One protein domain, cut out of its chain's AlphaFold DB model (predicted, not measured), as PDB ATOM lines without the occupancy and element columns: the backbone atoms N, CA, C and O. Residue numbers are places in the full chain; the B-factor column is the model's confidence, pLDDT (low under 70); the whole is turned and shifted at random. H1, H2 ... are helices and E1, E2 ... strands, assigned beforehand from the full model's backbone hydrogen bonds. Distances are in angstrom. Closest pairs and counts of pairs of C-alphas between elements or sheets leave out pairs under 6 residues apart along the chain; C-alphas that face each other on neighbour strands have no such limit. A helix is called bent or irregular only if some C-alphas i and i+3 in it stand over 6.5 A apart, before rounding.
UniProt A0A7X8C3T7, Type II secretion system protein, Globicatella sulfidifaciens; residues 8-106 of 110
ATOM      1  N   GLN A   8      23.327 -76.716  23.052       66.19
ATOM      2  CA  GLN A   8      22.785 -75.531  22.381       66.19
ATOM      3  C   GLN A   8      22.692 -74.317  23.317       66.19
ATOM      4  O   GLN A   8      23.015 -73.205  22.910       66.19
ATOM      5  N   GLY A   9      22.302 -74.527  24.579       67.94
ATOM      6  CA  GLY A   9      22.269 -73.458  25.582       67.94
ATOM      7  C   GLY A   9      23.671 -72.995  25.980       67.94
ATOM      8  O   GLY A   9      23.903 -71.801  26.138       67.94
ATOM      9  N   PHE A  10      24.618 -73.933  26.072       75.62
ATOM     10  CA  PHE A  10      26.022 -73.620  26.340       75.62
ATOM     11  C   PHE A  10      26.651 -72.795  25.204       75.62
ATOM     12  O   PHE A  10      27.236 -71.751  25.473       75.62
ATOM     13  N   ALA A  11      26.433 -73.187  23.944       80.25
ATOM     14  CA  ALA A  11      26.922 -72.442  22.781       80.25
ATOM     15  C   ALA A  11      26.312 -71.029  22.667       80.25
ATOM     16  O   ALA A  11      26.990 -70.078  22.273       80.25
ATOM     17  N   LEU A  12      25.038 -70.858  23.046       84.06
ATOM     18  CA  LEU A  12      24.392 -69.542  23.082       84.06
ATOM     19  C   LEU A  12      25.052 -68.612  24.106       84.06
ATOM     20  O   LEU A  12      25.400 -67.485  23.769       84.06
ATOM     21  N   VAL A  13      25.285 -69.083  25.331       87.56
ATOM     22  CA  VAL A  13      25.962 -68.266  26.351       87.56
ATOM     23  C   VAL A  13      27.410 -67.972  25.953       87.56
ATOM     24  O   VAL A  13      27.852 -66.834  26.076       87.56
ATOM     25  N   GLU A  14      28.134 -68.958  25.423       86.38
ATOM     26  CA  GLU A  14      29.515 -68.784  24.960       86.38
ATOM     27  C   GLU A  14      29.623 -67.736  23.843       86.38
ATOM     28  O   GLU A  14      30.468 -66.843  23.910       86.38
ATOM     29  N   SER A  15      28.715 -67.768  22.862       89.12
ATOM     30  CA  SER A  15      28.670 -66.760  21.794       89.12
ATOM     31  C   SER A  15      28.308 -65.362  22.303       89.12
ATOM     32  O   SER A  15      28.899 -64.385  21.846       89.12
ATOM     33  N   MET A  16      27.410 -65.240  23.289       90.94
ATOM     34  CA  MET A  16      27.108 -63.950  23.923       90.94
ATOM     35  C   MET A  16      28.319 -63.388  24.670       90.94
ATOM     36  O   MET A  16      28.626 -62.204  24.545       90.94
ATOM     37  N   VAL A  17      29.034 -64.233  25.413       92.56
ATOM     38  CA  VAL A  17      30.253 -63.832  26.127       92.56
ATOM     39  C   VAL A  17      31.345 -63.424  25.136       92.56
ATOM     40  O   VAL A  17      31.939 -62.357  25.292       92.56
ATOM     41  N   ALA A  18      31.564 -64.208  24.078       91.62
ATOM     42  CA  ALA A  18      32.513 -63.874  23.019       91.62
ATOM     43  C   ALA A  18      32.150 -62.555  22.315       91.62
ATOM     44  O   ALA A  18      33.029 -61.733  22.060       91.62
ATOM     45  N   PHE A  19      30.861 -62.310  22.063       93.81
ATOM     46  CA  PHE A  19      30.380 -61.066  21.464       93.81
ATOM     47  C   PHE A  19      30.627 -59.853  22.370       93.81
ATOM     48  O   PHE A  19      31.090 -58.818  21.893       93.81
ATOM     49  N   ILE A  20      30.378 -59.979  23.678       94.38
ATOM     50  CA  ILE A  20      30.645 -58.906  24.647       94.38
ATOM     51  C   ILE A  20      32.143 -58.596  24.698       94.38
ATOM     52  O   ILE A  20      32.528 -57.430  24.622       94.38
ATOM     53  N   ILE A  21      32.993 -59.623  24.771       93.25
ATOM     54  CA  ILE A  21      34.452 -59.447  24.781       93.25
ATOM     55  C   ILE A  21      34.916 -58.771  23.486       93.25
ATOM     56  O   ILE A  21      35.679 -57.809  23.537       93.25
ATOM     57  N   PHE A  22      34.418 -59.219  22.334       94.19
ATOM     58  CA  PHE A  22      34.737 -58.622  21.040       94.19
ATOM     59  C   PHE A  22      34.294 -57.155  20.950       94.19
ATOM     60  O   PHE A  22      35.053 -56.300  20.495       94.19
ATOM     61  N   SER A  23      33.092 -56.837  21.436       93.50
ATOM     62  CA  SER A  23      32.579 -55.465  21.463       93.50
ATOM     63  C   SER A  23      33.420 -54.556  22.366       93.50
ATOM     64  O   SER A  23      33.760 -53.444  21.962       93.50
ATOM     65  N   LEU A  24      33.837 -55.044  23.540       93.19
ATOM     66  CA  LEU A  24      34.743 -54.319  24.436       93.19
ATOM     67  C   LEU A  24      36.116 -54.087  23.793       93.19
ATOM     68  O   LEU A  24      36.664 -52.990  23.894       93.19
ATOM     69  N   MET A  25      36.655 -55.088  23.091       93.00
ATOM     70  CA  MET A  25      37.901 -54.931  22.339       93.00
ATOM     71  C   MET A  25      37.771 -53.858  21.256       93.00
ATOM     72  O   MET A  25      38.624 -52.976  21.175       93.00
ATOM     73  N   LEU A  26      36.692 -53.873  20.468       92.75
ATOM     74  CA  LEU A  26      36.444 -52.852  19.447       92.75
ATOM     75  C   LEU A  26      36.314 -51.450  20.046       92.75
ATOM     76  O   LEU A  26      36.878 -50.507  19.496       92.75
ATOM     77  N   MET A  27      35.627 -51.311  21.181       91.75
ATOM     78  CA  MET A  27      35.459 -50.025  21.863       91.75
ATOM     79  C   MET A  27      36.799 -49.397  22.269       91.75
ATOM     80  O   MET A  27      36.942 -48.177  22.224       91.75
ATOM     81  N   LEU A  28      37.786 -50.218  22.634       88.69
ATOM     82  CA  LEU A  28      39.133 -49.754  22.977       88.69
ATOM     83  C   LEU A  28      40.012 -49.545  21.737       88.69
ATOM     84  O   LEU A  28      40.816 -48.613  21.700       88.69
ATOM     85  N   TYR A  29      39.860 -50.391  20.718       90.62
ATOM     86  CA  TYR A  29      40.737 -50.392  19.549       90.62
ATOM     87  C   TYR A  29      40.372 -49.319  18.516       90.62
ATOM     88  O   TYR A  29      41.264 -48.674  17.968       90.62
ATOM     89  N   LEU A  30      39.079 -49.072  18.270       88.25
ATOM     90  CA  LEU A  30      38.626 -48.044  17.323       88.25
ATOM     91  C   LEU A  30      39.188 -46.641  17.602       88.25
ATOM     92  O   LEU A  30      39.677 -46.022  16.653       88.25
ATOM     93  N   PRO A  31      39.136 -46.106  18.839       88.56
ATOM     94  CA  PRO A  31      39.661 -44.772  19.107       88.56
ATOM     95  C   PRO A  31      41.184 -44.714  18.954       88.56
ATOM     96  O   PRO A  31      41.704 -43.710  18.476       88.56
ATOM     97  N   ALA A  32      41.904 -45.783  19.309       87.50
ATOM     98  CA  ALA A  32      43.346 -45.868  19.078       87.50
ATOM     99  C   ALA A  32      43.670 -45.865  17.575       87.50
ATOM    100  O   ALA A  32      44.550 -45.131  17.136       87.50
ATOM    101  N   TYR A  33      42.903 -46.614  16.784       88.81
ATOM    102  CA  TYR A  33      43.029 -46.638  15.330       88.81
ATOM    103  C   TYR A  33      42.725 -45.274  14.692       88.81
ATOM    104  O   TYR A  33      43.472 -44.826  13.829       88.81
ATOM    105  N   HIS A  34      41.678 -44.576  15.147       89.56
ATOM    106  CA  HIS A  34      41.355 -43.233  14.651       89.56
ATOM    107  C   HIS A  34      42.470 -42.227  14.939       89.56
ATOM    108  O   HIS A  34      42.801 -41.429  14.068       89.56
ATOM    109  N   ARG A  35      43.081 -42.283  16.128       88.62
ATOM    110  CA  ARG A  35      44.230 -41.424  16.452       88.62
ATOM    111  C   ARG A  35      45.418 -41.689  15.537       88.62
ATOM    112  O   ARG A  35      46.062 -40.743  15.102       88.62
ATOM    113  N   GLU A  36      45.702 -42.953  15.240       88.06
ATOM    114  CA  GLU A  36      46.814 -43.281  14.347       88.06
ATOM    115  C   GLU A  36      46.525 -42.845  12.905       88.06
ATOM    116  O   GLU A  36      47.419 -42.336  12.239       88.06
ATOM    117  N   LEU A  37      45.276 -42.955  12.437       90.56
ATOM    118  CA  LEU A  37      44.878 -42.402  11.139       90.56
ATOM    119  C   LEU A  37      45.073 -40.885  11.076       90.56
ATOM    120  O   LEU A  37      45.694 -40.406  10.133       90.56
ATOM    121  N   GLN A  38      44.614 -40.148  12.090       87.88
ATOM    122  CA  GLN A  38      44.817 -38.697  12.167       87.88
ATOM    123  C   GLN A  38      46.304 -38.340  12.141       87.88
ATOM    124  O   GLN A  38      46.734 -37.490  11.368       87.88
ATOM    125  N   ARG A  39      47.118 -39.059  12.917       87.44
ATOM    126  CA  ARG A  39      48.571 -38.879  12.925       87.44
ATOM    127  C   ARG A  39      49.197 -39.140  11.552       87.44
ATOM    128  O   ARG A  39      50.118 -38.434  11.153       87.44
ATOM    129  N   LEU A  40      48.735 -40.159  10.829       90.38
ATOM    130  CA  LEU A  40      49.215 -40.451   9.477       90.38
ATOM    131  C   LEU A  40      48.809 -39.365   8.476       90.38
ATOM    132  O   LEU A  40      49.606 -39.033   7.601       90.38
ATOM    133  N   GLU A  41      47.607 -38.804   8.602       87.56
ATOM    134  CA  GLU A  41      47.157 -37.675   7.781       87.56
ATOM    135  C   GLU A  41      48.013 -36.428   8.031       87.56
ATOM    136  O   GLU A  41      48.492 -35.822   7.072       87.56
ATOM    137  N   GLU A  42      48.300 -36.109   9.295       86.56
ATOM    138  CA  GLU A  42      49.211 -35.018   9.673       86.56
ATOM    139  C   GLU A  42      50.621 -35.237   9.107       86.56
ATOM    140  O   GLU A  42      51.195 -34.344   8.484       86.56
ATOM    141  N   LEU A  43      51.175 -36.445   9.258       87.50
ATOM    142  CA  LEU A  43      52.492 -36.789   8.714       87.50
ATOM    143  C   LEU A  43      52.526 -36.698   7.186       87.50
ATOM    144  O   LEU A  43      53.524 -36.250   6.619       87.50
ATOM    145  N   LYS A  44      51.448 -37.110   6.515       87.19
ATOM    146  CA  LYS A  44      51.322 -37.005   5.061       87.19
ATOM    147  C   LYS A  44      51.286 -35.542   4.622       87.19
ATOM    148  O   LYS A  44      51.962 -35.199   3.657       87.19
ATOM    149  N   LEU A  45      50.550 -34.689   5.332       86.94
ATOM    150  CA  LEU A  45      50.508 -33.252   5.064       86.94
ATOM    151  C   LEU A  45      51.899 -32.626   5.207       86.94
ATOM    152  O   LEU A  45      52.370 -31.971   4.282       86.94
ATOM    153  N   VAL A  46      52.607 -32.919   6.299       86.38
ATOM    154  CA  VAL A  46      53.984 -32.444   6.506       86.38
ATOM    155  C   VAL A  46      54.923 -32.941   5.401       86.38
ATOM    156  O   VAL A  46      55.717 -32.165   4.874       86.38
ATOM    157  N   ALA A  47      54.827 -34.212   5.004       87.94
ATOM    158  CA  ALA A  47      55.635 -34.753   3.911       87.94
ATOM    159  C   ALA A  47      55.362 -34.035   2.577       87.94
ATOM    160  O   ALA A  47      56.299 -33.730   1.842       87.94
ATOM    161  N   ASN A  48      54.099 -33.715   2.287       87.56
ATOM    162  CA  ASN A  48      53.724 -32.968   1.090       87.56
ATOM    163  C   ASN A  48      54.251 -31.526   1.114       87.56
ATOM    164  O   ASN A  48      54.719 -31.044   0.086       87.56
ATOM    165  N   GLN A  49      54.218 -30.854   2.271       88.56
ATOM    166  CA  GLN A  49      54.797 -29.516   2.440       88.56
ATOM    167  C   GLN A  49      56.306 -29.519   2.164       88.56
ATOM    168  O   GLN A  49      56.811 -28.658   1.444       88.56
ATOM    169  N   TRP A  50      57.022 -30.521   2.685       87.44
ATOM    170  CA  TRP A  50      58.449 -30.710   2.408       87.44
ATOM    171  C   TRP A  50      58.731 -30.985   0.934       87.44
ATOM    172  O   TRP A  50      59.673 -30.424   0.379       87.44
ATOM    173  N   GLN A  51      57.913 -31.821   0.296       88.00
ATOM    174  CA  GLN A  51      58.059 -32.111  -1.125       88.00
ATOM    175  C   GLN A  51      57.817 -30.861  -1.981       88.00
ATOM    176  O   GLN A  51      58.589 -30.597  -2.896       88.00
ATOM    177  N   LEU A  52      56.791 -30.063  -1.662       87.31
ATOM    178  CA  LEU A  52      56.557 -28.784  -2.330       87.31
ATOM    179  C   LEU A  52      57.772 -27.865  -2.182       87.31
ATOM    180  O   LEU A  52      58.209 -27.269  -3.161       87.31
ATOM    181  N   PHE A  53      58.325 -27.758  -0.976       87.50
ATOM    182  CA  PHE A  53      59.485 -26.915  -0.726       87.50
ATOM    183  C   PHE A  53      60.708 -27.334  -1.552       87.50
ATOM    184  O   PHE A  53      61.334 -26.484  -2.183       87.50
ATOM    185  N   ASP A  54      61.014 -28.633  -1.599       86.31
ATOM    186  CA  ASP A  54      62.105 -29.169  -2.421       86.31
ATOM    187  C   ASP A  54      61.877 -28.903  -3.918       86.31
ATOM    188  O   ASP A  54      62.767 -28.396  -4.604       86.31
ATOM    189  N   ASP A  55      60.660 -29.143  -4.409       86.50
ATOM    190  CA  ASP A  55      60.299 -28.884  -5.803       86.50
ATOM    191  C   ASP A  55      60.480 -27.400  -6.169       86.50
ATOM    192  O   ASP A  55      61.050 -27.082  -7.215       86.50
ATOM    193  N   LEU A  56      60.065 -26.475  -5.295       86.62
ATOM    194  CA  LEU A  56      60.234 -25.036  -5.521       86.62
ATOM    195  C   LEU A  56      61.708 -24.614  -5.494       86.62
ATOM    196  O   LEU A  56      62.128 -23.791  -6.313       86.62
ATOM    197  N   ILE A  57      62.529 -25.204  -4.620       84.81
ATOM    198  CA  ILE A  57      63.979 -24.976  -4.634       84.81
ATOM    199  C   ILE A  57      64.564 -25.434  -5.973       84.81
ATOM    200  O   ILE A  57      65.263 -24.656  -6.625       84.81
ATOM    201  N   GLN A  58      64.253 -26.648  -6.428       83.81
ATOM    202  CA  GLN A  58      64.775 -27.171  -7.695       83.81
ATOM    203  C   GLN A  58      64.333 -26.323  -8.897       83.81
ATOM    204  O   GLN A  58      65.163 -25.944  -9.728       83.81
ATOM    205  N   MET A  59      63.053 -25.952  -8.962       82.75
ATOM    206  CA  MET A  59      62.506 -25.100 -10.026       82.75
ATOM    207  C   MET A  59      63.127 -23.698 -10.020       82.75
ATOM    208  O   MET A  59      63.429 -23.136 -11.077       82.75
ATOM    209  N   SER A  60      63.375 -23.136  -8.836       81.88
ATOM    210  CA  SER A  60      64.003 -21.819  -8.704       81.88
ATOM    211  C   SER A  60      65.473 -21.812  -9.135       81.88
ATOM    212  O   SER A  60      65.920 -20.836  -9.742       81.88
ATOM    213  N   GLN A  61      66.217 -22.901  -8.905       80.12
ATOM    214  CA  GLN A  61      67.578 -23.065  -9.428       80.12
ATOM    215  C   GLN A  61      67.595 -23.176 -10.957       80.12
ATOM    216  O   GLN A  61      68.528 -22.697 -11.599       80.12
ATOM    217  N   GLN A  62      66.552 -23.766 -11.545       80.81
ATOM    218  CA  GLN A  62      66.383 -23.888 -12.996       80.81
ATOM    219  C   GLN A  62      65.850 -22.605 -13.667       80.81
ATOM    220  O   GLN A  62      65.736 -22.569 -14.890       80.81
ATOM    221  N   GLN A  63      65.581 -21.538 -12.896       66.25
ATOM    222  CA  GLN A  63      65.150 -20.211 -13.371       66.25
ATOM    223  C   GLN A  63      63.825 -20.194 -14.157       66.25
ATOM    224  O   GLN A  63      63.594 -19.304 -14.979       66.25
ATOM    225  N   THR A  64      62.907 -21.118 -13.867       64.31
ATOM    226  CA  THR A  64      61.592 -21.174 -14.527       64.31
ATOM    227  C   THR A  64      60.511 -20.530 -13.652       64.31
ATOM    228  O   THR A  64      59.807 -21.208 -12.909       64.31
ATOM    229  N   SER A  65      60.356 -19.203 -13.729       63.31
ATOM    230  CA  SER A  65      59.420 -18.444 -12.872       63.31
ATOM    231  C   SER A  65      57.941 -18.802 -13.066       63.31
ATOM    232  O   SER A  65      57.185 -18.816 -12.106       63.31
ATOM    233  N   LEU A  66      57.527 -19.125 -14.294       64.06
ATOM    234  CA  LEU A  66      56.132 -19.443 -14.634       64.06
ATOM    235  C   LEU A  66      55.663 -20.802 -14.077       64.06
ATOM    236  O   LEU A  66      54.473 -21.007 -13.850       64.06
ATOM    237  N   ASP A  67      56.600 -21.724 -13.851       76.62
ATOM    238  CA  ASP A  67      56.307 -23.074 -13.352       76.62
ATOM    239  C   ASP A  67      56.156 -23.086 -11.819       76.62
ATOM    240  O   ASP A  67      55.341 -23.824 -11.268       76.62
ATOM    241  N   LEU A  68      56.865 -22.177 -11.135       78.56
ATOM    242  CA  LEU A  68      56.804 -21.986  -9.682       78.56
ATOM    243  C   LEU A  68      55.405 -21.559  -9.216       78.56
ATOM    244  O   LEU A  68      54.815 -22.219  -8.361       78.56
ATOM    245  N   ASP A  69      54.854 -20.492  -9.804       81.81
ATOM    246  CA  ASP A  69      53.535 -19.970  -9.420       81.81
ATOM    247  C   ASP A  69      52.430 -21.001  -9.689       81.81
ATOM    248  O   ASP A  69      51.573 -21.243  -8.839       81.81
ATOM    249  N   THR A  70      52.510 -21.691 -10.832       84.12
ATOM    250  CA  THR A  70      51.573 -22.763 -11.205       84.12
ATOM    251  C   THR A  70      51.614 -23.914 -10.196       84.12
ATOM    252  O   THR A  70      50.575 -24.468  -9.823       84.12
ATOM    253  N   ARG A  71      52.809 -24.279  -9.713       83.25
ATOM    254  CA  ARG A  71      52.971 -25.354  -8.729       83.25
ATOM    255  C   ARG A  71      52.418 -24.970  -7.355       83.25
ATOM    256  O   ARG A  71      51.792 -25.812  -6.705       83.25
ATOM    257  N   ILE A  72      52.614 -23.721  -6.937       85.19
ATOM    258  CA  ILE A  72      52.066 -23.172  -5.688       85.19
ATOM    259  C   ILE A  72      50.536 -23.119  -5.747       85.19
ATOM    260  O   ILE A  72      49.869 -23.550  -4.803       85.19
ATOM    261  N   GLU A  73      49.967 -22.651  -6.858       85.50
ATOM    262  CA  GLU A  73      48.515 -22.587  -7.050       85.50
ATOM    263  C   GLU A  73      47.890 -23.989  -7.033       85.50
ATOM    264  O   GLU A  73      46.903 -24.223  -6.331       85.50
ATOM    265  N   ALA A  74      48.509 -24.956  -7.719       85.38
ATOM    266  CA  ALA A  74      48.055 -26.344  -7.705       85.38
ATOM    267  C   ALA A  74      48.042 -26.937  -6.287       85.38
ATOM    268  O   ALA A  74      47.080 -27.606  -5.912       85.38
ATOM    269  N   TYR A  75      49.080 -26.678  -5.485       84.56
ATOM    270  CA  TYR A  75      49.126 -27.120  -4.091       84.56
ATOM    271  C   TYR A  75      48.044 -26.444  -3.238       84.56
ATOM    272  O   TYR A  75      47.330 -27.123  -2.501       84.56
ATOM    273  N   THR A  76      47.879 -25.127  -3.388       85.69
ATOM    274  CA  THR A  76      46.878 -24.333  -2.659       85.69
ATOM    275  C   THR A  76      45.459 -24.840  -2.931       85.69
ATOM    276  O   THR A  76      44.661 -24.966  -2.008       85.69
ATOM    277  N   LEU A  77      45.144 -25.207  -4.179       85.62
ATOM    278  CA  LEU A  77      43.844 -25.783  -4.544       85.62
ATOM    279  C   LEU A  77      43.625 -27.195  -3.979       85.62
ATOM    280  O   LEU A  77      42.490 -27.573  -3.704       85.62
ATOM    281  N   LEU A  78      44.688 -27.991  -3.843       84.31
ATOM    282  CA  LEU A  78      44.618 -29.380  -3.376       84.31
ATOM    283  C   LEU A  78      44.494 -29.502  -1.856       84.31
ATOM    284  O   LEU A  78      43.836 -30.426  -1.380       84.31
ATOM    285  N   TYR A  79      45.149 -28.609  -1.115       80.19
ATOM    286  CA  TYR A  79      45.232 -28.669   0.347       80.19
ATOM    287  C   TYR A  79      44.514 -27.515   1.051       80.19
ATOM    288  O   TYR A  79      44.506 -27.486   2.278       80.19
ATOM    289  N   GLU A  80      43.907 -26.589   0.296       79.12
ATOM    290  CA  GLU A  80      43.230 -25.386   0.813       79.12
ATOM    291  C   GLU A  80      44.116 -24.564   1.773       79.12
ATOM    292  O   GLU A  80      43.637 -23.894   2.683       79.12
ATOM    293  N   GLU A  81      45.433 -24.621   1.563       79.25
ATOM    294  CA  GLU A  81      46.446 -24.005   2.414       79.25
ATOM    295  C   GLU A  81      47.189 -22.938   1.612       79.25
ATOM    296  O   GLU A  81      47.798 -23.242   0.583       79.25
ATOM    297  N   GLY A  82      47.132 -21.687   2.073       77.56
ATOM    298  CA  GLY A  82      47.892 -20.599   1.474       77.56
ATOM    299  C   GLY A  82      49.388 -20.794   1.689       77.56
ATOM    300  O   GLY A  82      49.842 -21.208   2.759       77.56
ATOM    301  N   VAL A  83      50.159 -20.500   0.645       84.19
ATOM    302  CA  VAL A  83      51.610 -20.669   0.628       84.19
ATOM    303  C   VAL A  83      52.253 -19.372   0.175       84.19
ATOM    304  O   VAL A  83      51.912 -18.825  -0.874       84.19
ATOM    305  N   THR A  84      53.229 -18.898   0.941       84.38
ATOM    306  CA  THR A  84      54.090 -17.790   0.529       84.38
ATOM    307  C   THR A  84      55.506 -18.297   0.310       84.38
ATOM    308  O   THR A  84      56.094 -18.955   1.168       84.38
ATOM    309  N   TRP A  85      56.045 -18.006  -0.870       84.12
ATOM    310  CA  TRP A  85      57.375 -18.419  -1.299       84.12
ATOM    311  C   TRP A  85      58.274 -17.198  -1.463       84.12
ATOM    312  O   TRP A  85      57.883 -16.204  -2.082       84.12
ATOM    313  N   GLN A  86      59.488 -17.275  -0.923       82.75
ATOM    314  CA  GLN A  86      60.521 -16.259  -1.096       82.75
ATOM    315  C   GLN A  86      61.852 -16.923  -1.447       82.75
ATOM    316  O   GLN A  86      62.346 -17.786  -0.724       82.75
ATOM    317  N   ALA A  87      62.455 -16.481  -2.549       79.81
ATOM    318  CA  ALA A  87      63.780 -16.900  -2.986       79.81
ATOM    319  C   ALA A  87      64.662 -15.665  -3.175       79.81
ATOM    320  O   ALA A  87      64.340 -14.792  -3.984       79.81
ATOM    321  N   ASN A  88      65.768 -15.569  -2.437       77.25
ATOM    322  CA  ASN A  88      66.677 -14.431  -2.527       77.25
ATOM    323  C   ASN A  88      68.139 -14.867  -2.356       77.25
ATOM    324  O   ASN A  88      68.515 -15.364  -1.303       77.25
ATOM    325  N   ASN A  89      68.979 -14.682  -3.380       69.44
ATOM    326  CA  ASN A  89      70.433 -14.920  -3.329       69.44
ATOM    327  C   ASN A  89      70.872 -16.233  -2.631       69.44
ATOM    328  O   ASN A  89      71.767 -16.226  -1.787       69.44
ATOM    329  N   GLY A  90      70.248 -17.367  -2.980       70.25
ATOM    330  CA  GLY A  90      70.575 -18.686  -2.411       70.25
ATOM    331  C   GLY A  90      69.914 -18.988  -1.060       70.25
ATOM    332  O   GLY A  90      70.175 -20.034  -0.467       70.25
ATOM    333  N   PHE A  91      69.052 -18.092  -0.586       78.75
ATOM    334  CA  PHE A  91      68.160 -18.289   0.546       78.75
ATOM    335  C   PHE A  91      66.746 -18.591   0.048       78.75
ATOM    336  O   PHE A  91      66.193 -17.826  -0.747       78.75
ATOM    337  N   TYR A  92      66.175 -19.695   0.520       84.88
ATOM    338  CA  TYR A  92      64.849 -20.167   0.143       84.88
ATOM    339  C   TYR A  92      63.987 -20.320   1.381       84.88
ATOM    340  O   TYR A  92      64.371 -21.007   2.329       84.88
ATOM    341  N   GLN A  93      62.816 -19.700   1.352       86.69
ATOM    342  CA  GLN A  93      61.866 -19.718   2.447       86.69
ATOM    343  C   GLN A  93      60.465 -19.996   1.918       86.69
ATOM    344  O   GLN A  93      60.026 -19.412   0.924       86.69
ATOM    345  N   ILE A  94      59.752 -20.863   2.629       85.81
ATOM    346  CA  ILE A  94      58.332 -21.117   2.427       85.81
ATOM    347  C   ILE A  94      57.599 -20.972   3.757       85.81
ATOM    348  O   ILE A  94      58.068 -21.455   4.791       85.81
ATOM    349  N   VAL A  95      56.453 -20.298   3.732       86.44
ATOM    350  CA  VAL A  95      55.554 -20.188   4.884       86.44
ATOM    351  C   VAL A  95      54.176 -20.660   4.459       86.44
ATOM    352  O   VAL A  95      53.622 -20.168   3.475       86.44
ATOM    353  N   PHE A  96      53.652 -21.614   5.217       86.94
ATOM    354  CA  PHE A  96      52.314 -22.157   5.071       86.94
ATOM    355  C   PHE A  96      51.370 -21.479   6.070       86.94
ATOM    356  O   PHE A  96      51.749 -21.256   7.224       86.94
ATOM    357  N   ASP A  97      50.131 -21.200   5.665       82.19
ATOM    358  CA  ASP A  97      49.112 -20.598   6.541       82.19
ATOM    359  C   ASP A  97      48.814 -21.453   7.789       82.19
ATOM    360  O   ASP A  97      48.414 -20.922   8.827       82.19
ATOM    361  N   GLY A  98      49.090 -22.764   7.738       71.69
ATOM    362  CA  GLY A  98      49.051 -23.671   8.888       71.69
ATOM    363  C   GLY A  98      50.115 -23.405   9.968       71.69
ATOM    364  O   GLY A  98      50.143 -24.102  10.981       71.69
ATOM    365  N   GLY A  99      50.990 -22.409   9.780       74.94
ATOM    366  CA  GLY A  99      52.012 -21.982  10.741       74.94
ATOM    367  C   GLY A  99      53.374 -22.658  10.568       74.94
ATOM    368  O   GLY A  99      54.326 -22.293  11.261       74.94
ATOM    369  N   ASN A 100      53.496 -23.609   9.639       81.38
ATOM    370  CA  ASN A 100      54.771 -24.240   9.318       81.38
ATOM    371  C   ASN A 100      55.611 -23.316   8.432       81.38
ATOM    372  O   ASN A 100      55.146 -22.810   7.410       81.38
ATOM    373  N   GLN A 101      56.869 -23.126   8.815       84.56
ATOM    374  CA  GLN A 101      57.848 -22.355   8.061       84.56
ATOM    375  C   GLN A 101      59.100 -23.203   7.865       84.56
ATOM    376  O   GLN A 101      59.643 -23.740   8.833       84.56
ATOM    377  N   TYR A 102      59.575 -23.276   6.624       83.44
ATOM    378  CA  TYR A 102      60.845 -23.916   6.295       83.44
ATOM    379  C   TYR A 102      61.765 -22.916   5.612       83.44
ATOM    380  O   TYR A 102      61.335 -22.072   4.825       83.44
ATOM    381  N   GLU A 103      63.044 -23.013   5.949       83.75
ATOM    382  CA  GLU A 103      64.075 -22.087   5.517       83.75
ATOM    383  C   GLU A 103      65.358 -22.868   5.258       83.75
ATOM    384  O   GLU A 103      65.807 -23.646   6.103       83.75
ATOM    385  N   VAL A 104      65.937 -22.678   4.075       81.44
ATOM    386  CA  VAL A 104      67.204 -23.293   3.686       81.44
ATOM    387  C   VAL A 104      68.084 -22.243   3.034       81.44
ATOM    388  O   VAL A 104      67.702 -21.581   2.069       81.44
ATOM    389  N   GLN A 105      69.310 -22.141   3.538       80.38
ATOM    390  CA  GLN A 105      70.387 -21.420   2.884       80.38
ATOM    391  C   GLN A 105      71.271 -22.432   2.156       80.38
ATOM    392  O   GLN A 105      71.915 -23.273   2.788       80.38
ATOM    393  N   LEU A 106      71.321 -22.354   0.827       70.00
ATOM    394  CA  LEU A 106      72.263 -23.154   0.056       70.00
ATOM    395  C   LEU A 106      73.658 -22.555   0.227       70.00
ATOM    396  O   LEU A 106      74.016 -21.548  -0.384       70.00
TER     397      LEU A 106
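AT A GLANCE: This is residues 8 to 106 of the 110 residues of the protein "Type II secretion system protein" of Globicatella sulfidifaciens (UniProt A0A7X8C3T7). A small sheet of three strands, E1, E2 and E3, together with the short helix H2 and residues 49 to 61 of the very long helix H1, makes a small head. From this head the rest of H1 runs out as a single long arm, whose residues 8 to 44 stick out free, with a slight kink on the way. The printed part has 99 residues, with two named helices and then three named strands along the chain, and its class is mostly helix. The sheet has the order E1, E2, E3, all antiparallel. The whole is extended, with a radius of gyration of the C-alphas of 24.1 A, and spans 80 by 23 by 20 A.

HOW THE PARTS SIT: E1, residues 83 to 88, E2, residues 91 to 96, and E3, residues 101 to 105, form a meander, each strand the antiparallel neighbour of the one before. E1 and E2 are a hairpin at 171 degrees, with N 86 and O 93 at 2.9 A, within hydrogen-bond range. E2 and E3 are a hairpin at 173 degrees, with N 94 and O 102 at 3.0 A, also within hydrogen-bond range. E1 and E3 are the edge strands. H1, residues 8 to 61, and H2, residues 65 to 79, are on one face of this sheet, two layers, one of helices and one of strands. H1 has a height over the sheet of 14.2 A and runs slantwise to the strands, at 34 degrees to E2 on the local plane. It lies over E1 and E2, and only just over E3, on which 3 of its C-alphas fall. The closest C-alphas of H1 and E2, those of Phe 53 and Ile 94, are 6.7 A apart. H1 touches H2 with residues 52 to 60 alone, closest at the C-alphas of Leu 56 and Leu 68, 6.2 A. These two helices form a helical hairpin, a shallow tilt of 18 degrees, opposite ways. The closest C-alphas of H2 and E1, those of Ile 72 and Val 83, are 6.8 A apart. Of the O i to N i+4 pairs, 48 of 50 in H1 and 9 of 11 in H2 are within hydrogen-bond range.

IN THESE COORDINATES: H1 begins at C-alpha 8, (22.785, -75.531, 22.381), and measures 76.0 A to C-alpha 61, (67.578, -23.065, -9.428). It has a kink of 28 degrees near residue 30, and it is neither bent nor irregular, but only just: C-alphas 28 and 31 are 6.3 A apart. H2 measures 21.9 A, E1 16.6 A, E2 16.9 A and E3 13.6 A. E3 ends at C-alpha 105, (70.387, -21.420, 2.884).

THE WHOLE: The two C-alphas farthest apart, those of Gln 8 and Asn 89, are 81.3 A apart. Without the stretch that stands free, residues 8 to 44, the body has 62 residues and spans 28 by 22 by 16 A. The printed part has no cut, and the links from H1 to H2, H2 to E1, E1 to E2 and E2 to E3 are tight. The mean pLDDT of the printed part is 83.9, and residues 8 to 9, 63 to 66 and 89 are under 70.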